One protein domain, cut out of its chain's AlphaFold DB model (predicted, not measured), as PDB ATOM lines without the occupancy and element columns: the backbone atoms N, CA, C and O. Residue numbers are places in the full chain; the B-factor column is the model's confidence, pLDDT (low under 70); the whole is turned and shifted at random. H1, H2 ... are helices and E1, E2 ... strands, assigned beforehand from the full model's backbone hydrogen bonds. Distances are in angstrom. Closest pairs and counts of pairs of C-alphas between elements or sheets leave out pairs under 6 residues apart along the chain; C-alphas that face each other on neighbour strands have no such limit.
ATOM      1  N   LEU A 106      94.799 108.061  78.650       98.19
ATOM      2  CA  LEU A 106      95.444 109.207  79.302       98.19
ATOM      3  C   LEU A 106      94.501 109.971  80.242       98.19
ATOM      4  O   LEU A 106      94.991 110.643  81.142       98.19
ATOM      5  N   ARG A 107      93.177 109.862  80.055       97.81
ATOM      6  CA  ARG A 107      92.137 110.500  80.887       97.81
ATOM      7  C   ARG A 107      91.795 109.734  82.164       97.81
ATOM      8  O   ARG A 107      91.071 110.280  82.990       97.81
ATOM      9  N   ASP A 108      92.269 108.504  82.301       98.12
ATOM     10  CA  ASP A 108      91.765 107.540  83.277       98.12
ATOM     11  C   ASP A 108      92.304 107.774  84.706       98.12
ATOM     12  O   ASP A 108      93.461 108.156  84.939       98.12
ATOM     13  N   HIS A 109      91.435 107.516  85.677       97.94
ATOM     14  CA  HIS A 109      91.669 107.505  87.120       97.94
ATOM     15  C   HIS A 109      91.195 106.178  87.736       97.94
ATOM     16  O   HIS A 109      90.738 106.139  88.881       97.94
ATOM     17  N   TYR A 110      91.323 105.091  86.971       97.88
ATOM     18  CA  TYR A 110      90.902 103.732  87.304       97.88
ATOM     19  C   TYR A 110      89.383 103.540  87.374       97.88
ATOM     20  O   TYR A 110      88.905 102.677  88.116       97.88
ATOM     21  N   GLU A 111      88.620 104.321  86.604       97.31
ATOM     22  CA  GLU A 111      87.160 104.301  86.645       97.31
ATOM     23  C   GLU A 111      86.588 102.898  86.376       97.31
ATOM     24  O   GLU A 111      87.031 102.173  85.476       97.31
ATOM     25  N   GLY A 112      85.587 102.508  87.169       95.88
ATOM     26  CA  GLY A 112      84.933 101.199  87.046       95.88
ATOM     27  C   GLY A 112      85.732 100.020  87.615       95.88
ATOM     28  O   GLY A 112      85.379  98.868  87.370       95.88
ATOM     29  N   THR A 113      86.793 100.284  88.377       96.69
ATOM     30  CA  THR A 113      87.582  99.260  89.081       96.69
ATOM     31  C   THR A 113      87.472  99.443  90.601       96.69
ATOM     32  O   THR A 113      87.047 100.506  91.055       96.69
ATOM     33  N   PRO A 114      87.913  98.474  91.428       95.38
ATOM     34  CA  PRO A 114      88.036  98.672  92.879       95.38
ATOM     35  C   PRO A 114      88.979  99.816  93.293       95.38
ATOM     36  O   PRO A 114      89.036 100.173  94.464       95.38
ATOM     37  N   TYR A 115      89.736 100.370  92.344       95.31
ATOM     38  CA  TYR A 115      90.758 101.392  92.552       95.31
ATOM     39  C   TYR A 115      90.338 102.776  92.052       95.31
ATOM     40  O   TYR A 115      91.163 103.687  91.997       95.31
ATOM     41  N   ASP A 116      89.076 102.906  91.648       97.25
ATOM     42  CA  ASP A 116      88.485 104.112  91.086       97.25
ATOM     43  C   ASP A 116      88.626 105.305  92.042       97.25
ATOM     44  O   ASP A 116      87.994 105.374  93.099       97.25
ATOM     45  N   LEU A 117      89.448 106.276  91.640       97.12
ATOM     46  CA  LEU A 117      89.729 107.477  92.428       97.12
ATOM     47  C   LEU A 117      88.557 108.464  92.482       97.12
ATOM     48  O   LEU A 117      88.595 109.402  93.283       97.12
ATOM     49  N   THR A 118      87.524 108.260  91.660       96.81
ATOM     50  CA  THR A 118      86.293 109.067  91.637       96.81
ATOM     51  C   THR A 118      85.236 108.561  92.625       96.81
ATOM     52  O   THR A 118      84.124 109.100  92.688       96.81
ATOM     53  N   LYS A 119      85.556 107.511  93.395       95.69
ATOM     54  CA  LYS A 119      84.658 106.840  94.343       95.69
ATOM     55  C   LYS A 119      85.209 106.859  95.769       95.69
ATOM     56  O   LYS A 119      86.385 107.114  96.019       95.69
ATOM     57  N   GLY A 120      84.329 106.520  96.709       92.94
ATOM     58  CA  GLY A 120      84.676 106.327  98.115       92.94
ATOM     59  C   GLY A 120      84.984 107.626  98.851       92.94
ATOM     60  O   GLY A 120      84.851 108.724  98.299       92.94
ATOM     61  N   MET A 121      85.386 107.504 100.129       92.81
ATOM     62  CA  MET A 121      85.425 108.692 100.978       92.81
ATOM     63  C   MET A 121      86.526 109.712 100.688       92.81
ATOM     64  O   MET A 121      86.401 110.901 100.968       92.81
ATOM     65  N   ALA A 122      87.581 109.273 100.018       91.88
ATOM     66  CA  ALA A 122      88.634 110.176  99.592       91.88
ATOM     67  C   ALA A 122      88.208 111.087  98.423       91.88
ATOM     68  O   ALA A 122      88.837 112.119  98.218       91.88
ATOM     69  N   ALA A 123      87.180 110.715  97.647       94.56
ATOM     70  CA  ALA A 123      86.748 111.459  96.460       94.56
ATOM     71  C   ALA A 123      85.698 112.548  96.758       94.56
ATOM     72  O   ALA A 123      85.299 113.300  95.865       94.56
ATOM     73  N   GLY A 124      85.240 112.638  98.012       94.94
ATOM     74  CA  GLY A 124      84.185 113.563  98.418       94.94
ATOM     75  C   GLY A 124      82.820 113.251  97.781       94.94
ATOM     76  O   GLY A 124      82.649 112.221  97.123       94.94
ATOM     77  N   PRO A 125      81.824 114.134  97.960       95.50
ATOM     78  CA  PRO A 125      80.470 113.908  97.456       95.50
ATOM     79  C   PRO A 125      80.359 113.954  95.925       95.50
ATOM     80  O   PRO A 125      79.417 113.401  95.365       95.50
ATOM     81  N   HIS A 126      81.304 114.608  95.248       96.00
ATOM     82  CA  HIS A 126      81.254 114.831  93.801       96.00
ATOM     83  C   HIS A 126      82.350 114.102  93.016       96.00
ATOM     84  O   HIS A 126      82.502 114.317  91.813       96.00
ATOM     85  N   GLY A 127      83.090 113.209  93.677       96.62
ATOM     86  CA  GLY A 127      83.967 112.252  93.015       96.62
ATOM     87  C   GLY A 127      85.239 112.843  92.411       96.62
ATOM     88  O   GLY A 127      85.669 112.360  91.367       96.62
ATOM     89  N   THR A 128      85.837 113.875  93.016       96.62
ATOM     90  CA  THR A 128      87.120 114.403  92.516       96.62
ATOM     91  C   THR A 128      88.228 113.351  92.685       96.62
ATOM     92  O   THR A 128      88.386 112.803  93.781       96.62
ATOM     93  N   PRO A 129      89.021 113.040  91.642       96.38
ATOM     94  CA  PRO A 129      90.156 112.121  91.727       96.38
ATOM     95  C   PRO A 129      91.461 112.819  92.139       96.38
ATOM     96  O   PRO A 129      92.467 112.154  92.393       96.38
ATOM     97  N   ASN A 130      91.469 114.151  92.235       95.00
ATOM     98  CA  ASN A 130      92.671 114.928  92.511       95.00
ATOM     99  C   ASN A 130      93.019 114.928  94.008       95.00
ATOM    100  O   ASN A 130      92.156 115.070  94.874       95.00
ATOM    101  N   ARG A 131      94.307 114.743  94.330       89.81
ATOM    102  CA  ARG A 131      94.836 114.746  95.706       89.81
ATOM    103  C   ARG A 131      96.099 115.602  95.773       89.81
ATOM    104  O   ARG A 131      97.102 115.287  95.130       89.81
ATOM    105  N   TRP A 141      98.089 107.861  98.423       85.88
ATOM    106  CA  TRP A 141      96.981 107.670  97.493       85.88
ATOM    107  C   TRP A 141      97.456 107.043  96.185       85.88
ATOM    108  O   TRP A 141      98.594 107.263  95.754       85.88
ATOM    109  N   GLU A 142      96.552 106.341  95.511       90.81
ATOM    110  CA  GLU A 142      96.737 105.948  94.119       90.81
ATOM    111  C   GLU A 142      97.174 107.133  93.260       90.81
ATOM    112  O   GLU A 142      96.567 108.206  93.271       90.81
ATOM    113  N   ARG A 143      98.227 106.927  92.469       92.94
ATOM    114  CA  ARG A 143      98.617 107.892  91.450       92.94
ATOM    115  C   ARG A 143      97.796 107.642  90.190       92.94
ATOM    116  O   ARG A 143      98.033 106.651  89.503       92.94
ATOM    117  N   ALA A 144      96.872 108.543  89.869       95.69
ATOM    118  CA  ALA A 144      96.100 108.506  88.625       95.69
ATOM    119  C   ALA A 144      96.986 108.555  87.363       95.69
ATOM    120  O   ALA A 144      98.110 109.073  87.410       95.69
ATOM    121  N   ILE A 145      96.467 108.055  86.233       97.31
ATOM    122  CA  ILE A 145      97.098 108.263  84.919       97.31
ATOM    123  C   ILE A 145      96.954 109.740  84.538       97.31
ATOM    124  O   ILE A 145      97.959 110.404  84.280       97.31
ATOM    125  N   SER A 146      95.730 110.264  84.604       97.44
ATOM    126  CA  SER A 146      95.456 111.693  84.465       97.44
ATOM    127  C   SER A 146      95.634 112.408  85.806       97.44
ATOM    128  O   SER A 146      94.898 112.166  86.755       97.44
ATOM    129  N   MET A 147      96.633 113.284  85.923       93.19
ATOM    130  CA  MET A 147      96.981 113.950  87.186       93.19
ATOM    131  C   MET A 147      96.908 115.474  87.046       93.19
ATOM    132  O   MET A 147      97.481 116.014  86.104       93.19
ATOM    133  N   PHE A 148      96.324 116.173  88.028       91.75
ATOM    134  CA  PHE A 148      96.169 117.644  88.072       91.75
ATOM    135  C   PHE A 148      97.442 118.486  87.874       91.75
ATOM    136  O   PHE A 148      97.356 119.676  87.613       91.75
ATOM    137  N   ARG A 149      98.640 117.906  88.019       91.62
ATOM    138  CA  ARG A 149      99.922 118.611  87.798       91.62
ATOM    139  C   ARG A 149     100.418 118.526  86.353       91.62
ATOM    140  O   ARG A 149     101.517 118.985  86.054       91.62
ATOM    141  N   THR A 150      99.673 117.854  85.484       94.81
ATOM    142  CA  THR A 150     100.041 117.671  84.080       94.81
ATOM    143  C   THR A 150      99.934 119.011  83.368       94.81
ATOM    144  O   THR A 150      98.840 119.536  83.224       94.81
ATOM    145  N   ALA A 151     101.058 119.564  82.912       93.19
ATOM    146  CA  ALA A 151     101.059 120.827  82.172       93.19
ATOM    147  C   ALA A 151     100.545 120.664  80.731       93.19
ATOM    148  O   ALA A 151      99.955 121.585  80.171       93.19
ATOM    149  N   TYR A 152     100.787 119.501  80.127       95.06
ATOM    150  CA  TYR A 152     100.317 119.129  78.798       95.06
ATOM    151  C   TYR A 152     100.398 117.612  78.619       95.06
ATOM    152  O   TYR A 152     101.104 116.910  79.347       95.06
ATOM    153  N   SER A 153      99.709 117.110  77.603       96.88
ATOM    154  CA  SER A 153      99.771 115.719  77.167       96.88
ATOM    155  C   SER A 153      99.666 115.641  75.648       96.88
ATOM    156  O   SER A 153      99.139 116.541  74.994       96.88
ATOM    157  N   TYR A 154     100.173 114.564  75.055       97.44
ATOM    158  CA  TYR A 154     100.134 114.397  73.607       97.44
ATOM    159  C   TYR A 154     100.026 112.931  73.194       97.44
ATOM    160  O   TYR A 154     100.430 112.029  73.927       97.44
ATOM    161  N   VAL A 155      99.500 112.711  71.991       98.12
ATOM    162  CA  VAL A 155      99.496 111.418  71.304       98.12
ATOM    163  C   VAL A 155     100.144 111.606  69.938       98.12
ATOM    164  O   VAL A 155      99.688 112.418  69.133       98.12
ATOM    165  N   LEU A 156     101.217 110.859  69.681       97.69
ATOM    166  CA  LEU A 156     101.917 110.886  68.399       97.69
ATOM    167  C   LEU A 156     101.328 109.823  67.476       97.69
ATOM    168  O   LEU A 156     101.469 108.625  67.712       97.69
ATOM    169  N   GLU A 157     100.674 110.268  66.412       96.44
ATOM    170  CA  GLU A 157     100.187 109.408  65.342       96.44
ATOM    171  C   GLU A 157     101.215 109.409  64.210       96.44
ATOM    172  O   GLU A 157     101.253 110.316  63.374       96.44
ATOM    173  N   ILE A 158     102.090 108.402  64.220       95.12
ATOM    174  CA  ILE A 158     103.170 108.272  63.239       95.12
ATOM    175  C   ILE A 158     102.594 107.785  61.910       95.12
ATOM    176  O   ILE A 158     102.007 106.705  61.830       95.12
ATOM    177  N   ARG A 159     102.764 108.594  60.864       91.81
ATOM    178  CA  ARG A 159     102.216 108.368  59.519       91.81
ATOM    179  C   ARG A 159     103.290 108.614  58.447       91.81
ATOM    180  O   ARG A 159     104.191 109.427  58.679       91.81
ATOM    181  N   PRO A 160     103.214 107.933  57.286       88.62
ATOM    182  CA  PRO A 160     104.133 108.148  56.165       88.62
ATOM    183  C   PRO A 160     103.985 109.551  55.546       88.62
ATOM    184  O   PRO A 160     103.163 110.358  55.979       88.62
ATOM    185  N   ASN A 161     104.794 109.845  54.524       86.44
ATOM    186  CA  ASN A 161     104.715 111.070  53.712       86.44
ATOM    187  C   ASN A 161     104.834 112.373  54.516       86.44
ATOM    188  O   ASN A 161     104.229 113.375  54.162       86.44
ATOM    189  N   ARG A 162     105.593 112.366  55.624       89.38
ATOM    190  CA  ARG A 162     105.760 113.531  56.521       89.38
ATOM    191  C   ARG A 162     104.447 114.015  57.161       89.38
ATOM    192  O   ARG A 162     104.410 115.086  57.756       89.38
ATOM    193  N   ARG A 163     103.384 113.205  57.116       92.56
ATOM    194  CA  ARG A 163     102.061 113.540  57.663       92.56
ATOM    195  C   ARG A 163     101.875 113.051  59.099       92.56
ATOM    196  O   ARG A 163     100.749 112.876  59.542       92.56
ATOM    197  N   SER A 164     102.930 112.797  59.871       96.69
ATOM    198  CA  SER A 164     102.748 112.434  61.289       96.69
ATOM    199  C   SER A 164     102.036 113.565  62.049       96.69
ATOM    200  O   SER A 164     102.366 114.732  61.840       96.69
ATOM    201  N   ILE A 165     101.063 113.230  62.903       98.00
ATOM    202  CA  ILE A 165     100.302 114.214  63.693       98.00
ATOM    203  C   ILE A 165     100.687 114.094  65.161       98.00
ATOM    204  O   ILE A 165     100.586 113.022  65.757       98.00
ATOM    205  N   THR A 166     101.044 115.219  65.761       97.94
ATOM    206  CA  THR A 166     101.036 115.412  67.205       97.94
ATOM    207  C   THR A 166      99.654 115.901  67.603       97.94
ATOM    208  O   THR A 166      99.298 117.053  67.371       97.94
ATOM    209  N   TRP A 167      98.864 115.025  68.205       98.44
ATOM    210  CA  TRP A 167      97.656 115.437  68.901       98.44
ATOM    211  C   TRP A 167      98.095 116.020  70.233       98.44
ATOM    212  O   TRP A 167      98.630 115.280  71.056       98.44
ATOM    213  N   PHE A 168      97.919 117.321  70.444       98.00
ATOM    214  CA  PHE A 168      98.446 118.042  71.603       98.00
ATOM    215  C   PHE A 168      97.318 118.659  72.436       98.00
ATOM    216  O   PHE A 168      96.446 119.336  71.893       98.00
ATOM    217  N   GLY A 169      97.351 118.448  73.752       96.69
ATOM    218  CA  GLY A 169      96.399 119.005  74.711       96.69
ATOM    219  C   GLY A 169      97.131 119.685  75.862       96.69
ATOM    220  O   GLY A 169      98.082 119.127  76.415       96.69
ATOM    221  N   TYR A 170      96.699 120.891  76.226       95.38
ATOM    222  CA  TYR A 170      97.211 121.584  77.407       95.38
ATOM    223  C   TYR A 170      96.471 121.159  78.673       95.38
ATOM    224  O   TYR A 170      95.286 120.840  78.630       95.38
ATOM    225  N   ASP A 171      97.182 121.230  79.795       95.44
ATOM    226  CA  ASP A 171      96.736 120.818  81.122       95.44
ATOM    227  C   ASP A 171      96.432 119.307  81.235       95.44
ATOM    228  O   ASP A 171      96.865 118.503  80.398       95.44
ATOM    229  N   ALA A 172      95.758 118.882  82.307       96.88
ATOM    230  CA  ALA A 172      95.472 117.476  82.546       96.88
ATOM    231  C   ALA A 172      94.491 116.895  81.520       96.88
ATOM    232  O   ALA A 172      93.467 117.489  81.175       96.88
ATOM    233  N   ALA A 173      94.799 115.673  81.084       97.69
ATOM    234  CA  ALA A 173      94.077 114.921  80.065       97.69
ATOM    235  C   ALA A 173      92.557 114.857  80.300       97.69
ATOM    236  O   ALA A 173      91.776 114.901  79.347       97.69
ATOM    237  N   HIS A 174      92.127 114.764  81.563       96.94
ATOM    238  CA  HIS A 174      90.725 114.543  81.924       96.94
ATOM    239  C   HIS A 174      89.778 115.676  81.522       96.94
ATOM    240  O   HIS A 174      88.589 115.413  81.361       96.94
ATOM    241  N   GLY A 175      90.261 116.897  81.302       95.88
ATOM    242  CA  GLY A 175      89.447 118.007  80.791       95.88
ATOM    243  C   GLY A 175      90.174 118.843  79.748       95.88
ATOM    244  O   GLY A 175      89.970 120.050  79.672       95.88
ATOM    245  N   THR A 176      91.004 118.195  78.926       96.69
ATOM    246  CA  THR A 176      91.592 118.802  77.727       96.69
ATOM    247  C   THR A 176      90.955 118.260  76.448       96.69
ATOM    248  O   THR A 176      90.426 117.139  76.425       96.69
ATOM    249  N   ALA A 177      91.048 119.054  75.381       97.88
ATOM    250  CA  ALA A 177      90.753 118.647  74.013       97.88
ATOM    251  C   ALA A 177      92.050 118.647  73.199       97.88
ATOM    252  O   ALA A 177      92.750 119.660  73.132       97.88
ATOM    253  N   TRP A 178      92.377 117.516  72.577       98.31
ATOM    254  CA  TRP A 178      93.608 117.392  71.801       98.31
ATOM    255  C   TRP A 178      93.455 117.972  70.389       98.31
ATOM    256  O   TRP A 178      92.674 117.469  69.581       98.31
ATOM    257  N   MET A 179      94.267 118.980  70.064       98.12
ATOM    258  CA  MET A 179      94.323 119.591  68.732       98.12
ATOM    259  C   MET A 179      95.356 118.887  67.843       98.12
ATOM    260  O   MET A 179      96.424 118.517  68.338       98.12
ATOM    261  N   PRO A 180      95.085 118.697  66.539       98.12
ATOM    262  CA  PRO A 180      96.048 118.102  65.621       98.12
ATOM    263  C   PRO A 180      97.103 119.127  65.192       98.12
ATOM    264  O   PRO A 180      96.755 120.217  64.756       98.12
ATOM    265  N   PHE A 181      98.380 118.753  65.224       97.75
ATOM    266  CA  PHE A 181      99.477 119.513  64.620       97.75
ATOM    267  C   PHE A 181     100.363 118.589  63.791       97.75
ATOM    268  O   PHE A 181     100.742 117.513  64.253       97.75
ATOM    269  N   TYR A 182     100.734 118.990  62.576       97.31
ATOM    270  CA  TYR A 182     101.664 118.201  61.766       97.31
ATOM    271  C   TYR A 182     103.084 118.286  62.332       97.31
ATOM    272  O   TYR A 182     103.658 119.366  62.444       97.31
ATOM    273  N   GLY A 183     103.680 117.135  62.652       93.94
ATOM    274  CA  GLY A 183     105.012 117.063  63.264       93.94
ATOM    275  C   GLY A 183     106.144 117.550  62.354       93.94
ATOM    276  O   GLY A 183     107.197 117.944  62.842       93.94
ATOM    277  N   SER A 184     105.930 117.548  61.036       94.00
ATOM    278  CA  SER A 184     106.873 118.080  60.042       94.00
ATOM    279  C   SER A 184     106.454 119.448  59.487       94.00
ATOM    280  O   SER A 184     106.927 119.823  58.415       94.00
ATOM    281  N   SER A 185     105.559 120.162  60.183       94.75
ATOM    282  CA  SER A 185     105.060 121.478  59.768       94.75
ATOM    283  C   SER A 185     106.209 122.438  59.416       94.75
ATOM    284  O   SER A 185     107.115 122.609  60.234       94.75
ATOM    285  N   PRO A 186     106.179 123.089  58.237       95.00
ATOM    286  CA  PRO A 186     107.162 124.106  57.868       95.00
ATOM    287  C   PRO A 186     106.875 125.475  58.507       95.00
ATOM    288  O   PRO A 186     107.723 126.362  58.456       95.00
ATOM    289  N   ILE A 187     105.695 125.654  59.110       95.25
ATOM    290  CA  ILE A 187     105.282 126.883  59.797       95.25
ATOM    291  C   ILE A 187     105.164 126.648  61.313       95.25
ATOM    292  O   ILE A 187     104.870 125.522  61.736       95.25
ATOM    293  N   PRO A 188     105.379 127.676  62.154       93.69
ATOM    294  CA  PRO A 188     105.229 127.545  63.600       93.69
ATOM    295  C   PRO A 188     103.777 127.250  63.999       93.69
ATOM    296  O   PRO A 188     102.836 127.555  63.266       93.69
ATOM    297  N   ALA A 189     103.595 126.673  65.187       93.44
ATOM    298  CA  ALA A 189     102.283 126.569  65.821       93.44
ATOM    299  C   ALA A 189     101.707 127.973  66.131       93.44
ATOM    300  O   ALA A 189     102.476 128.935  66.222       93.44
ATOM    301  N   PRO A 190     100.383 128.100  66.342       93.25
ATOM    302  CA  PRO A 190      99.747 129.345  66.763       93.25
ATOM    303  C   PRO A 190     100.429 129.980  67.968       93.25
ATOM    304  O   PRO A 190     100.850 129.264  68.878       93.25
ATOM    305  N   GLN A 191     100.448 131.313  68.039       90.25
ATOM    306  CA  GLN A 191     101.099 132.039  69.137       90.25
ATOM    307  C   GLN A 191     100.607 131.572  70.517       90.25
ATOM    308  O   GLN A 191     101.423 131.354  71.412       90.25
ATOM    309  N   MET A 192      99.305 131.296  70.654       90.94
ATOM    310  CA  MET A 192      98.687 130.788  71.888       90.94
ATOM    311  C   MET A 192      99.194 129.405  72.344       90.94
ATOM    312  O   MET A 192      98.972 129.023  73.493       90.94
ATOM    313  N   TYR A 193      99.861 128.656  71.456       90.62
ATOM    314  CA  TYR A 193     100.514 127.372  71.728       90.62
ATOM    315  C   TYR A 193     102.039 127.473  71.839       90.62
ATOM    316  O   TYR A 193     102.682 126.474  72.155       90.62
ATOM    317  N   THR A 194     102.637 128.642  71.614       81.12
ATOM    318  CA  THR A 194     104.086 128.817  71.753       81.12
ATOM    319  C   THR A 194     104.476 129.105  73.204       81.12
ATOM    320  O   THR A 194     103.757 129.778  73.935       81.12
ATOM    321  N   ALA A 195     105.644 128.610  73.633       63.03
ATOM    322  CA  ALA A 195     106.158 128.821  74.993       63.03
ATOM    323  C   ALA A 195     106.429 130.305  75.321       63.03
ATOM    324  O   ALA A 195     106.512 130.679  76.493       63.03
ATOM    325  N   HIS A 196     106.551 131.157  74.299       53.16
ATOM    326  CA  HIS A 196     106.720 132.596  74.453       53.16
ATOM    327  C   HIS A 196     105.436 133.222  75.018       53.16
ATOM    328  O   HIS A 196     104.492 133.503  74.290       53.16
ATOM    329  N   GLY A 197     105.411 133.438  76.337       55.94
ATOM    330  CA  GLY A 197     104.290 134.060  77.054       55.94
ATOM    331  C   GLY A 197     103.513 133.124  77.986       55.94
ATOM    332  O   GLY A 197     102.639 133.597  78.714       55.94
ATOM    333  N   LEU A 198     103.850 131.828  78.036       69.44
ATOM    334  CA  LEU A 198     103.276 130.881  79.001       69.44
ATOM    335  C   LEU A 198     103.905 131.064  80.390       69.44
ATOM    336  O   LEU A 198     104.724 130.264  80.838       69.44
ATOM    337  N   ASN A 199     103.506 132.124  81.093       83.00
ATOM    338  CA  ASN A 199     103.738 132.240  82.527       83.00
ATOM    339  C   ASN A 199     102.536 131.662  83.288       83.00
ATOM    340  O   ASN A 199     101.556 132.361  83.524       83.00
ATOM    341  N   MET A 200     102.625 130.403  83.723       86.12
ATOM    342  CA  MET A 200     101.558 129.733  84.491       86.12
ATOM    343  C   MET A 200     101.261 130.388  85.853       86.12
ATOM    344  O   MET A 200     100.285 130.030  86.497       86.12
ATOM    345  N   SER A 201     102.076 131.344  86.314       89.25
ATOM    346  CA  SER A 201     101.783 132.127  87.525       89.25
ATOM    347  C   SER A 201     101.034 133.436  87.245       89.25
ATOM    348  O   SER A 201     100.648 134.133  88.177       89.25
ATOM    349  N   THR A 202     100.821 133.799  85.975       89.31
ATOM    350  CA  THR A 202     100.113 135.020  85.569       89.31
ATOM    351  C   THR A 202      99.029 134.680  84.556       89.31
ATOM    352  O   THR A 202      99.321 134.240  83.444       89.31
ATOM    353  N   PHE A 203      97.772 134.888  84.950       89.81
ATOM    354  CA  PHE A 203      96.620 134.624  84.094       89.81
ATOM    355  C   PHE A 203      96.708 135.408  82.778       89.81
ATOM    356  O   PHE A 203      96.972 136.610  82.788       89.81
ATOM    357  N   ASN A 204      96.478 134.722  81.658       87.62
ATOM    358  CA  ASN A 204      96.528 135.309  80.325       87.62
ATOM    359  C   ASN A 204      95.561 134.583  79.374       87.62
ATOM    360  O   ASN A 204      95.704 133.384  79.143       87.62
ATOM    361  N   THR A 205      94.609 135.307  78.785       89.81
ATOM    362  CA  THR A 205      93.653 134.751  77.812       89.81
ATOM    363  C   THR A 205      94.268 134.437  76.450       89.81
ATOM    364  O   THR A 205      93.718 133.619  75.713       89.81
ATOM    365  N   ASP A 206      95.419 135.034  76.137       88.00
ATOM    366  CA  ASP A 206      96.146 134.832  74.879       88.00
ATOM    367  C   ASP A 206      96.943 133.518  74.878       88.00
ATOM    368  O   ASP A 206      97.416 133.062  73.839       88.00
ATOM    369  N   ALA A 207      97.082 132.889  76.045       91.50
ATOM    370  CA  ALA A 207      97.736 131.606  76.237       91.50
ATOM    371  C   ALA A 207      96.695 130.484  76.333       91.50
ATOM    372  O   ALA A 207      95.902 130.436  77.275       91.50
ATOM    373  N   ALA A 208      96.741 129.525  75.400       93.75
ATOM    374  CA  ALA A 208      95.763 128.437  75.329       93.75
ATOM    375  C   ALA A 208      95.721 127.594  76.612       93.75
ATOM    376  O   ALA A 208      94.659 127.102  76.990       93.75
ATOM    377  N   TRP A 209      96.856 127.461  77.309       94.69
ATOM    378  CA  TRP A 209      96.956 126.688  78.547       94.69
ATOM    379  C   TRP A 209      95.918 127.103  79.600       94.69
ATOM    380  O   TRP A 209      95.277 126.238  80.195       94.69
ATOM    381  N   TRP A 210      95.689 128.409  79.780       94.56
ATOM    382  CA  TRP A 210      94.754 128.917  80.786       94.56
ATOM    383  C   TRP A 210      93.297 128.545  80.502       94.56
ATOM    384  O   TRP A 210      92.541 128.333  81.448       94.56
ATOM    385  N   ALA A 211      92.910 128.406  79.229       95.44
ATOM    386  CA  ALA A 211      91.553 128.008  78.855       95.44
ATOM    387  C   ALA A 211      91.241 126.588  79.352       95.44
ATOM    388  O   ALA A 211      90.201 126.342  79.965       95.44
ATOM    389  N   PHE A 212      92.166 125.653  79.123       97.06
ATOM    390  CA  PHE A 212      92.024 124.261  79.558       97.06
ATOM    391  C   PHE A 212      92.196 124.119  81.069       97.06
ATOM    392  O   PHE A 212      91.384 123.464  81.724       97.06
ATOM    393  N   ASN A 213      93.192 124.803  81.637       96.31
ATOM    394  CA  ASN A 213      93.442 124.768  83.069       96.31
ATOM    395  C   ASN A 213      92.264 125.308  83.890       96.31
ATOM    396  O   ASN A 213      91.904 124.705  84.899       96.31
ATOM    397  N   LEU A 214      91.604 126.384  83.446       96.62
ATOM    398  CA  LEU A 214      90.422 126.906  84.133       96.62
ATOM    399  C   LEU A 214      89.286 125.874  84.183       96.62
ATOM    400  O   LEU A 214      88.662 125.712  85.228       96.62
ATOM    401  N   VAL A 215      89.036 125.150  83.087       98.06
ATOM    402  CA  VAL A 215      87.999 124.104  83.047       98.06
ATOM    403  C   VAL A 215      88.342 122.938  83.975       98.06
ATOM    404  O   VAL A 215      87.461 122.464  84.694       98.06
ATOM    405  N   ASN A 216      89.602 122.500  84.017       97.38
ATOM    406  CA  ASN A 216      90.033 121.444  84.938       97.38
ATOM    407  C   ASN A 216      89.925 121.876  86.405       97.38
ATOM    408  O   ASN A 216      89.340 121.148  87.203       97.38
ATOM    409  N   GLN A 217      90.392 123.079  86.753       95.62
ATOM    410  CA  GLN A 217      90.247 123.612  88.111       95.62
ATOM    411  C   GLN A 217      88.775 123.751  88.513       95.62
ATOM    412  O   GLN A 217      88.385 123.371  89.613       95.62
ATOM    413  N   TYR A 218      87.935 124.269  87.616       96.94
ATOM    414  CA  TYR A 218      86.513 124.439  87.895       96.94
ATOM    415  C   TYR A 218      85.783 123.095  88.024       96.94
ATOM    416  O   TYR A 218      84.847 122.968  88.815       96.94
ATOM    417  N   SER A 219      86.248 122.070  87.304       97.12
ATOM    418  CA  SER A 219      85.707 120.716  87.412       97.12
ATOM    419  C   SER A 219      85.851 120.138  88.819       97.12
ATOM    420  O   SER A 219      84.976 119.388  89.230       97.12
ATOM    421  N   ASP A 220      86.871 120.506  89.601       94.69
ATOM    422  CA  ASP A 220      87.059 119.958  90.954       94.69
ATOM    423  C   ASP A 220      85.918 120.297  91.934       94.69
ATOM    424  O   ASP A 220      85.735 119.574  92.914       94.69
ATOM    425  N   ILE A 221      85.105 121.327  91.659       93.19
ATOM    426  CA  ILE A 221      83.930 121.678  92.480       93.19
ATOM    427  C   ILE A 221      82.891 120.553  92.455       93.19
ATOM    428  O   ILE A 221      82.375 120.148  93.497       93.19
ATOM    429  N   ASN A 222      82.585 120.044  91.260       96.00
ATOM    430  CA  ASN A 222      81.702 118.902  91.075       96.00
ATOM    431  C   ASN A 222      82.199 118.049  89.908       96.00
ATOM    432  O   ASN A 222      81.712 118.164  88.779       96.00
ATOM    433  N   PHE A 223      83.200 117.215  90.197       97.19
ATOM    434  CA  PHE A 223      83.985 116.528  89.175       97.19
ATOM    435  C   PHE A 223      83.121 115.681  88.253       97.19
ATOM    436  O   PHE A 223      83.165 115.874  87.045       97.19
ATOM    437  N   GLN A 224      82.278 114.803  88.794       95.38
ATOM    438  CA  GLN A 224      81.454 113.921  87.961       95.38
ATOM    439  C   GLN A 224      80.561 114.692  86.976       95.38
ATOM    440  O   GLN A 224      80.457 114.302  85.813       95.38
ATOM    441  N   LEU A 225      79.943 115.789  87.419       96.12
ATOM    442  CA  LEU A 225      79.021 116.567  86.596       96.12
ATOM    443  C   LEU A 225      79.758 117.460  85.590       96.12
ATOM    444  O   LEU A 225      79.522 117.376  84.385       96.12
ATOM    445  N   ILE A 226      80.669 118.300  86.083       97.75
ATOM    446  CA  ILE A 226      81.337 119.333  85.284       97.75
ATOM    447  C   ILE A 226      82.371 118.696  84.349       97.75
ATOM    448  O   ILE A 226      82.407 119.018  83.159       97.75
ATOM    449  N   ASN A 227      83.170 117.739  84.843       98.00
ATOM    450  CA  ASN A 227      84.127 117.030  83.994       98.00
ATOM    451  C   ASN A 227      83.416 116.162  82.949       98.00
ATOM    452  O   ASN A 227      83.908 116.041  81.829       98.00
ATOM    453  N   GLY A 228      82.244 115.601  83.270       97.75
ATOM    454  CA  GLY A 228      81.420 114.876  82.301       97.75
ATOM    455  C   GLY A 228      81.082 115.732  81.076       97.75
ATOM    456  O   GLY A 228      81.256 115.289  79.939       97.75
ATOM    457  N   GLU A 229      80.686 116.986  81.295       98.12
ATOM    458  CA  GLU A 229      80.403 117.936  80.217       98.12
ATOM    459  C   GLU A 229      81.676 118.392  79.486       98.12
ATOM    460  O   GLU A 229      81.696 118.442  78.254       98.12
ATOM    461  N   ALA A 230      82.774 118.633  80.212       98.38
ATOM    462  CA  ALA A 230      84.068 118.956  79.607       98.38
ATOM    463  C   ALA A 230      84.584 117.833  78.689       98.38
ATOM    464  O   ALA A 230      85.039 118.097  77.575       98.38
ATOM    465  N   ARG A 231      84.454 116.568  79.107       98.25
ATOM    466  CA  ARG A 231      84.823 115.392  78.301       98.25
ATOM    467  C   ARG A 231      83.940 115.236  77.071       98.25
ATOM    468  O   ARG A 231      84.449 114.864  76.011       98.25
ATOM    469  N   ALA A 232      82.644 115.522  77.190       98.44
ATOM    470  CA  ALA A 232      81.735 115.506  76.049       98.44
ATOM    471  C   ALA A 232      82.147 116.563  75.013       98.44
ATOM    472  O   ALA A 232      82.287 116.241  73.832       98.44
ATOM    473  N   LYS A 233      82.447 117.790  75.465       98.69
ATOM    474  CA  LYS A 233      82.900 118.869  74.583       98.69
ATOM    475  C   LYS A 233      84.252 118.573  73.933       98.69
ATOM    476  O   LYS A 233      84.414 118.773  72.732       98.69
ATOM    477  N   ALA A 234      85.210 118.036  74.691       98.50
ATOM    478  CA  ALA A 234      86.496 117.604  74.145       98.50
ATOM    479  C   ALA A 234      86.334 116.529  73.060       98.50
ATOM    480  O   ALA A 234      86.968 116.608  72.009       98.50
ATOM    481  N   SER A 235      85.439 115.562  73.282       98.19
ATOM    482  CA  SER A 235      85.171 114.484  72.324       98.19
ATOM    483  C   SER A 235      84.554 114.997  71.019       98.19
ATOM    484  O   SER A 235      84.893 114.499  69.947       98.19
ATOM    485  N   GLU A 236      83.668 115.998  71.091       98.44
ATOM    486  CA  GLU A 236      83.100 116.672  69.915       98.44
ATOM    487  C   GLU A 236      84.210 117.290  69.051       98.44
ATOM    488  O   GLU A 236      84.299 117.002  67.855       98.44
ATOM    489  N   ILE A 237      85.087 118.073  69.682       98.69
ATOM    490  CA  ILE A 237      86.218 118.748  69.035       98.69
ATOM    491  C   ILE A 237      87.186 117.723  68.428       98.69
ATOM    492  O   ILE A 237      87.546 117.811  67.258       98.69
ATOM    493  N   GLU A 238      87.572 116.690  69.175       98.56
ATOM    494  CA  GLU A 238      88.492 115.652  68.692       98.56
ATOM    495  C   GLU A 238      87.936 114.871  67.499       98.56
ATOM    496  O   GLU A 238      88.669 114.539  66.561       98.56
ATOM    497  N   LEU A 239      86.635 114.572  67.515       98.44
ATOM    498  CA  LEU A 239      85.967 113.874  66.423       98.44
ATOM    499  C   LEU A 239      85.857 114.754  65.174       98.44
ATOM    500  O   LEU A 239      86.036 114.262  64.057       98.44
ATOM    501  N   GLU A 240      85.552 116.035  65.346       98.69
ATOM    502  CA  GLU A 240      85.535 117.013  64.263       98.69
ATOM    503  C   GLU A 240      86.931 117.160  63.644       98.69
ATOM    504  O   GLU A 240      87.079 116.969  62.436       98.69
ATOM    505  N   ALA A 241      87.964 117.381  64.461       98.50
ATOM    506  CA  ALA A 241      89.355 117.462  64.029       98.50
ATOM    507  C   ALA A 241      89.778 116.221  63.227       98.50
ATOM    508  O   ALA A 241      90.345 116.327  62.139       98.50
ATOM    509  N   ALA A 242      89.439 115.026  63.719       98.00
ATOM    510  CA  ALA A 242      89.716 113.761  63.044       98.00
ATOM    511  C   ALA A 242      89.090 113.654  61.647       98.00
ATOM    512  O   ALA A 242      89.679 113.045  60.751       98.00
ATOM    513  N   LYS A 243      87.879 114.197  61.471       98.50
ATOM    514  CA  LYS A 243      87.184 114.228  60.180       98.50
ATOM    515  C   LYS A 243      87.809 115.272  59.261       98.50
ATOM    516  O   LYS A 243      88.111 114.959  58.113       98.50
ATOM    517  N   LEU A 244      88.039 116.478  59.776       98.62
ATOM    518  CA  LEU A 244      88.585 117.597  59.013       98.62
ATOM    519  C   LEU A 244      89.994 117.322  58.495       98.62
ATOM    520  O   LEU A 244      90.255 117.604  57.333       98.62
ATOM    521  N   VAL A 245      90.861 116.685  59.287       97.69
ATOM    522  CA  VAL A 245      92.197 116.271  58.826       97.69
ATOM    523  C   VAL A 245      92.107 115.424  57.554       97.69
ATOM    524  O   VAL A 245      92.801 115.718  56.587       97.69
ATOM    525  N   LYS A 246      91.204 114.435  57.501       96.88
ATOM    526  CA  LYS A 246      91.017 113.599  56.302       96.88
ATOM    527  C   LYS A 246      90.521 114.409  55.104       96.88
ATOM    528  O   LYS A 246      90.955 114.168  53.984       96.88
ATOM    529  N   VAL A 247      89.608 115.353  55.339       97.81
ATOM    530  CA  VAL A 247      89.074 116.241  54.295       97.81
ATOM    531  C   VAL A 247      90.174 117.145  53.739       97.81
ATOM    532  O   VAL A 247      90.292 117.291  52.526       97.81
ATOM    533  N   TRP A 248      90.997 117.729  54.609       96.56
ATOM    534  CA  TRP A 248      92.094 118.599  54.203       96.56
ATOM    535  C   TRP A 248      93.169 117.835  53.436       96.56
ATOM    536  O   TRP A 248      93.573 118.291  52.373       96.56
ATOM    537  N   GLU A 249      93.570 116.655  53.907       95.06
ATOM    538  CA  GLU A 249      94.528 115.804  53.191       95.06
ATOM    539  C   GLU A 249      94.014 115.433  51.792       95.06
ATOM    540  O   GLU A 249      94.709 115.672  50.809       95.06
ATOM    541  N   ALA A 250      92.761 114.983  51.675       94.38
ATOM    542  CA  ALA A 250      92.158 114.657  50.380       94.38
ATOM    543  C   ALA A 250      92.047 115.872  49.436       94.38
ATOM    544  O   ALA A 250      92.132 115.730  48.214       94.38
ATOM    545  N   SER A 251      91.857 117.077  49.984       93.25
ATOM    546  CA  SER A 251      91.793 118.299  49.176       93.25
ATOM    547  C   SER A 251      93.137 118.653  48.546       93.25
ATOM    548  O   SER A 251      93.167 119.120  47.415       93.25
ATOM    549  N   VAL A 252      94.238 118.368  49.241       92.44
ATOM    550  CA  VAL A 252      95.578 118.681  48.748       92.44
ATOM    551  C   VAL A 252      96.124 117.565  47.853       92.44
ATOM    552  O   VAL A 252      96.761 117.826  46.836       92.44
ATOM    553  N   ASP A 253      95.776 116.312  48.153       90.50
ATOM    554  CA  ASP A 253      96.084 115.174  47.278       90.50
ATOM    555  C   ASP A 253      95.417 115.312  45.898       90.50
ATOM    556  O   ASP A 253      95.959 114.843  44.900       90.50
ATOM    557  N   SER A 254      94.246 115.957  45.827       88.44
ATOM    558  CA  SER A 254      93.546 116.200  44.557       88.44
ATOM    559  C   SER A 254      94.013 117.459  43.820       88.44
ATOM    560  O   SER A 254      93.898 117.500  42.595       88.44
ATOM    561  N   SER A 255      94.555 118.459  44.524       83.69
ATOM    562  CA  SER A 255      95.093 119.683  43.911       83.69
ATOM    563  C   SER A 255      96.496 119.489  43.325       83.69
ATOM    564  O   SER A 255      96.842 120.166  42.358       83.69
ATOM    565  N   GLY A 256      97.290 118.558  43.873       77.00
ATOM    566  CA  GLY A 256      98.675 118.322  43.445       77.00
ATOM    567  C   GLY A 256      99.620 119.480  43.788       77.00
ATOM    568  O   GLY A 256     100.622 119.673  43.101       77.00
ATOM    569  N   GLU A 257      99.280 120.275  44.805       75.50
ATOM    570  CA  GLU A 257     100.054 121.446  45.223       75.50
ATOM    571  C   GLU A 257     101.438 121.069  45.773       75.50
ATOM    572  O   GLU A 257     101.600 120.099  46.512       75.50
ATOM    573  N   GLU A 258     102.443 121.880  45.432       71.31
ATOM    574  CA  GLU A 258     103.847 121.659  45.807       71.31
ATOM    575  C   GLU A 258     104.126 121.944  47.299       71.31
ATOM    576  O   GLU A 258     105.065 121.386  47.863       71.31
ATOM    577  N   ASP A 259     103.284 122.754  47.960       73.31
ATOM    578  CA  ASP A 259     103.388 123.110  49.389       73.31
ATOM    579  C   ASP A 259     102.260 122.489  50.235       73.31
ATOM    580  O   ASP A 259     101.576 123.152  51.027       73.31
ATOM    581  N   ASP A 260     102.034 121.187  50.038       88.88
ATOM    582  CA  ASP A 260     100.932 120.467  50.672       88.88
ATOM    583  C   ASP A 260     100.941 120.595  52.201       88.88
ATOM    584  O   ASP A 260      99.916 120.831  52.846       88.88
ATOM    585  N   LEU A 261     102.127 120.504  52.792       92.81
ATOM    586  CA  LEU A 261     102.296 120.476  54.231       92.81
ATOM    587  C   LEU A 261     102.121 121.844  54.896       92.81
ATOM    588  O   LEU A 261     101.591 121.878  56.008       92.81
ATOM    589  N   ALA A 262     102.513 122.962  54.269       94.94
ATOM    590  CA  ALA A 262     102.227 124.281  54.842       94.94
ATOM    591  C   ALA A 262     100.728 124.585  54.806       94.94
ATOM    592  O   ALA A 262     100.190 125.122  55.775       94.94
ATOM    593  N   ILE A 263     100.033 124.186  53.735       95.56
ATOM    594  CA  ILE A 263      98.580 124.344  53.611       95.56
ATOM    595  C   ILE A 263      97.864 123.527  54.689       95.56
ATOM    596  O   ILE A 263      96.989 124.042  55.391       95.56
ATOM    597  N   LEU A 264      98.253 122.263  54.864       96.56
ATOM    598  CA  LEU A 264      97.709 121.397  55.908       96.56
ATOM    599  C   LEU A 264      97.997 121.946  57.314       96.56
ATOM    600  O   LEU A 264      97.086 121.993  58.143       96.56
ATOM    601  N   ALA A 265      99.224 122.410  57.566       97.06
ATOM    602  CA  ALA A 265      99.611 123.023  58.833       97.06
ATOM    603  C   ALA A 265      98.815 124.303  59.130       97.06
ATOM    604  O   ALA A 265      98.328 124.479  60.246       97.06
ATOM    605  N   ALA A 266      98.612 125.168  58.133       97.31
ATOM    606  CA  ALA A 266      97.828 126.391  58.279       97.31
ATOM    607  C   ALA A 266      96.369 126.081  58.641       97.31
ATOM    608  O   ALA A 266      95.802 126.727  59.523       97.31
ATOM    609  N   LYS A 267      95.774 125.047  58.028       97.88
ATOM    610  CA  LYS A 267      94.414 124.591  58.358       97.88
ATOM    611  C   LYS A 267      94.322 124.052  59.788       97.88
ATOM    612  O   LYS A 267      93.397 124.420  60.510       97.88
ATOM    613  N   THR A 268      95.283 123.232  60.223       98.06
ATOM    614  CA  THR A 268      95.312 122.732  61.608       98.06
ATOM    615  C   THR A 268      95.548 123.841  62.631       98.06
ATOM    616  O   THR A 268      94.905 123.846  63.677       98.06
ATOM    617  N   ASN A 269      96.403 124.817  62.313       97.81
ATOM    618  CA  ASN A 269      96.671 125.970  63.167       97.81
ATOM    619  C   ASN A 269      95.417 126.833  63.341       97.81
ATOM    620  O   ASN A 269      95.015 127.095  64.471       97.81
ATOM    621  N   ALA A 270      94.753 127.197  62.239       98.38
ATOM    622  CA  ALA A 270      93.514 127.972  62.279       98.38
ATOM    623  C   ALA A 270      92.401 127.243  63.052       98.38
ATOM    624  O   ALA A 270      91.646 127.861  63.803       98.38
ATOM    625  N   TYR A 271      92.318 125.916  62.910       98.69
ATOM    626  CA  TYR A 271      91.394 125.099  63.693       98.69
ATOM    627  C   TYR A 271      91.713 125.148  65.191       98.69
ATOM    628  O   TYR A 271      90.818 125.413  65.991       98.69
ATOM    629  N   ALA A 272      92.976 124.946  65.577       97.94
ATOM    630  CA  ALA A 272      93.392 125.002  66.975       97.94
ATOM    631  C   ALA A 272      93.084 126.372  67.606       97.94
ATOM    632  O   ALA A 272      92.526 126.427  68.701       97.94
ATOM    633  N   GLU A 273      93.361 127.473  66.900       96.62
ATOM    634  CA  GLU A 273      93.038 128.828  67.366       96.62
ATOM    635  C   GLU A 273      91.540 129.026  67.586       96.62
ATOM    636  O   GLU A 273      91.113 129.480  68.652       96.62
ATOM    637  N   ALA A 274      90.726 128.631  66.603       98.25
ATOM    638  CA  ALA A 274      89.277 128.725  66.702       98.25
ATOM    639  C   ALA A 274      88.736 127.912  67.889       98.25
ATOM    640  O   ALA A 274      87.858 128.387  68.615       98.25
ATOM    641  N   LYS A 275      89.285 126.716  68.131       98.38
ATOM    642  CA  LYS A 275      88.833 125.846  69.222       98.38
ATOM    643  C   LYS A 275      89.285 126.290  70.599       98.38
ATOM    644  O   LYS A 275      88.535 126.080  71.545       98.38
ATOM    645  N   VAL A 276      90.410 126.987  70.734       97.00
ATOM    646  CA  VAL A 276      90.755 127.658  71.999       97.00
ATOM    647  C   VAL A 276      89.763 128.779  72.312       97.00
ATOM    648  O   VAL A 276      89.297 128.887  73.445       97.00
ATOM    649  N   GLN A 277      89.366 129.578  71.317       97.12
ATOM    650  CA  GLN A 277      88.349 130.620  71.512       97.12
ATOM    651  C   GLN A 277      86.974 130.031  71.860       97.12
ATOM    652  O   GLN A 277      86.242 130.567  72.694       97.12
ATOM    653  N   GLU A 278      86.617 128.903  71.244       98.31
ATOM    654  CA  GLU A 278      85.420 128.142  71.599       98.31
ATOM    655  C   GLU A 278      85.501 127.591  73.032       98.31
ATOM    656  O   GLU A 278      84.530 127.690  73.784       98.31
ATOM    657  N   TRP A 279      86.668 127.092  73.443       98.38
ATOM    658  CA  TRP A 279      86.903 126.577  74.790       98.38
ATOM    659  C   TRP A 279      86.816 127.669  75.862       98.38
ATOM    660  O   TRP A 279      86.258 127.430  76.929       98.38
ATOM    661  N   TRP A 280      87.271 128.893  75.579       97.56
ATOM    662  CA  TRP A 280      87.064 130.037  76.475       97.56
ATOM    663  C   TRP A 280      85.582 130.338  76.701       97.56
ATOM    664  O   TRP A 280      85.146 130.496  77.841       97.56
ATOM    665  N   LYS A 281      84.780 130.369  75.628       97.88
ATOM    666  CA  LYS A 281      83.321 130.540  75.740       97.88
ATOM    667  C   LYS A 281      82.697 129.413  76.558       97.88
ATOM    668  O   LYS A 281      81.827 129.668  77.386       97.88
ATOM    669  N   PHE A 282      83.171 128.186  76.352       98.19
ATOM    670  CA  PHE A 282      82.744 127.025  77.119       98.19
ATOM    671  C   PHE A 282      83.121 127.128  78.607       98.19
ATOM    672  O   PHE A 282      82.290 126.837  79.462       98.19
ATOM    673  N   ALA A 283      84.312 127.624  78.945       97.62
ATOM    674  CA  ALA A 283      84.713 127.849  80.332       97.62
ATOM    675  C   ALA A 283      83.778 128.845  81.042       97.62
ATOM    676  O   ALA A 283      83.298 128.576  82.145       97.62
ATOM    677  N   TRP A 284      83.443 129.962  80.385       96.81
ATOM    678  CA  TRP A 284      82.482 130.933  80.922       96.81
ATOM    679  C   TRP A 284      81.074 130.359  81.043       96.81
ATOM    680  O   TRP A 284      80.383 130.628  82.027       96.81
ATOM    681  N   TYR A 285      80.673 129.525  80.083       96.56
ATOM    682  CA  TYR A 285      79.418 128.791  80.144       96.56
ATOM    683  C   TYR A 285      79.347 127.877  81.375       96.56
ATOM    684  O   TYR A 285      78.376 127.957  82.124       96.56
ATOM    685  N   LEU A 286      80.385 127.075  81.643       97.19
ATOM    686  CA  LEU A 286      80.432 126.207  82.824       97.19
ATOM    687  C   LEU A 286      80.336 127.013  84.126       97.19
ATOM    688  O   LEU A 286      79.558 126.651  85.011       97.19
ATOM    689  N   ILE A 287      81.064 128.131  84.224       95.75
ATOM    690  CA  ILE A 287      81.031 129.015  85.399       95.75
ATOM    691  C   ILE A 287      79.624 129.577  85.634       95.75
ATOM    692  O   ILE A 287      79.128 129.556  86.763       95.75
ATOM    693  N   ALA A 288      78.957 130.053  84.581       94.94
ATOM    694  CA  ALA A 288      77.598 130.577  84.684       94.94
ATOM    695  C   ALA A 288      76.580 129.479  85.044       94.94
ATOM    696  O   ALA A 288      75.714 129.684  85.898       94.94
ATOM    697  N   LYS A 289      76.709 128.300  84.429       95.75
ATOM    698  CA  LYS A 289      75.810 127.157  84.614       95.75
ATOM    699  C   LYS A 289      75.853 126.595  86.032       95.75
ATOM    700  O   LYS A 289      74.793 126.343  86.609       95.75
ATOM    701  N   TYR A 290      77.050 126.421  86.594       95.75
ATOM    702  CA  TYR A 290      77.269 125.689  87.848       95.75
ATOM    703  C   TYR A 290      77.633 126.573  89.055       95.75
ATOM    704  O   TYR A 290      77.744 126.065  90.173       95.75
ATOM    705  N   GLY A 291      77.759 127.894  88.889       90.88
ATOM    706  CA  GLY A 291      78.322 128.811  89.895       90.88
ATOM    707  C   GLY A 291      77.544 129.003  91.204       90.88
ATOM    708  O   GLY A 291      77.957 129.807  92.034       90.88
ATOM    709  N   ARG A 292      76.414 128.316  91.411       89.00
ATOM    710  CA  ARG A 292      75.513 128.536  92.561       89.00
ATOM    711  C   ARG A 292      75.044 127.248  93.257       89.00
ATOM    712  O   ARG A 292      73.969 127.258  93.843       89.00
TER     713      ARG A 292
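Overview. This is residues 106 to 131 and 141 to 292 of the 386 residues of the protein "PipD protein" of Symbiodinium sp. CCMP2456 (UniProt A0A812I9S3). A small antiparallel sheet, E1 E2 E3, has its E3 edge along a long helical hairpin, H2 and H3; short H1 packs at the hairpin's end away from its turn. The printed part has 178 residues, class mostly helix, order E1 E2 E3 H1 H2 H3. It is compact, radius of gyration of the C-alphas 17.7 A, but elongated, 60 by 34 by 26 A.

Arrangement. E1, residues 152 to 157, E2, 165 to 170, and E3, 179 to 182, form a meander of successive antiparallel hairpins; N 155 and O 167, 2.9 A, and N 166 and O 181, 2.8 A, are within hydrogen-bond range. H3, residues 260 to 290, only grazes the sheet; its closest C-alphas to E3 are Ala 272 and Met 179, 5.8 A. H2, residues 223 to 255, touches H3, closest C-alphas Val 252 and Asp 260, 6.0 A, at a shallow tilt of 19 degrees, opposite ways. H1, residues 208 to 219, completes an up-and-down bundle, each helix running against the one before. O i to N i+4 pairs are within range throughout H3, 6 of 8 in H1, 28 of 29 in H2.

Along the chain. H2 measures 46.7 A, H3 44.4 A. C-alpha 152 opens E1 at (100.317, 119.129, 78.798); C-alpha 290 ends H3 at (77.269, 125.689, 87.848).

Size, cuts and confidence. Residues 132 to 140 are cut out, C-alphas 131 and 141 being 7.6 A apart. The E3 to H1 link is long; its residues 195 to 198 have pLDDT under 70.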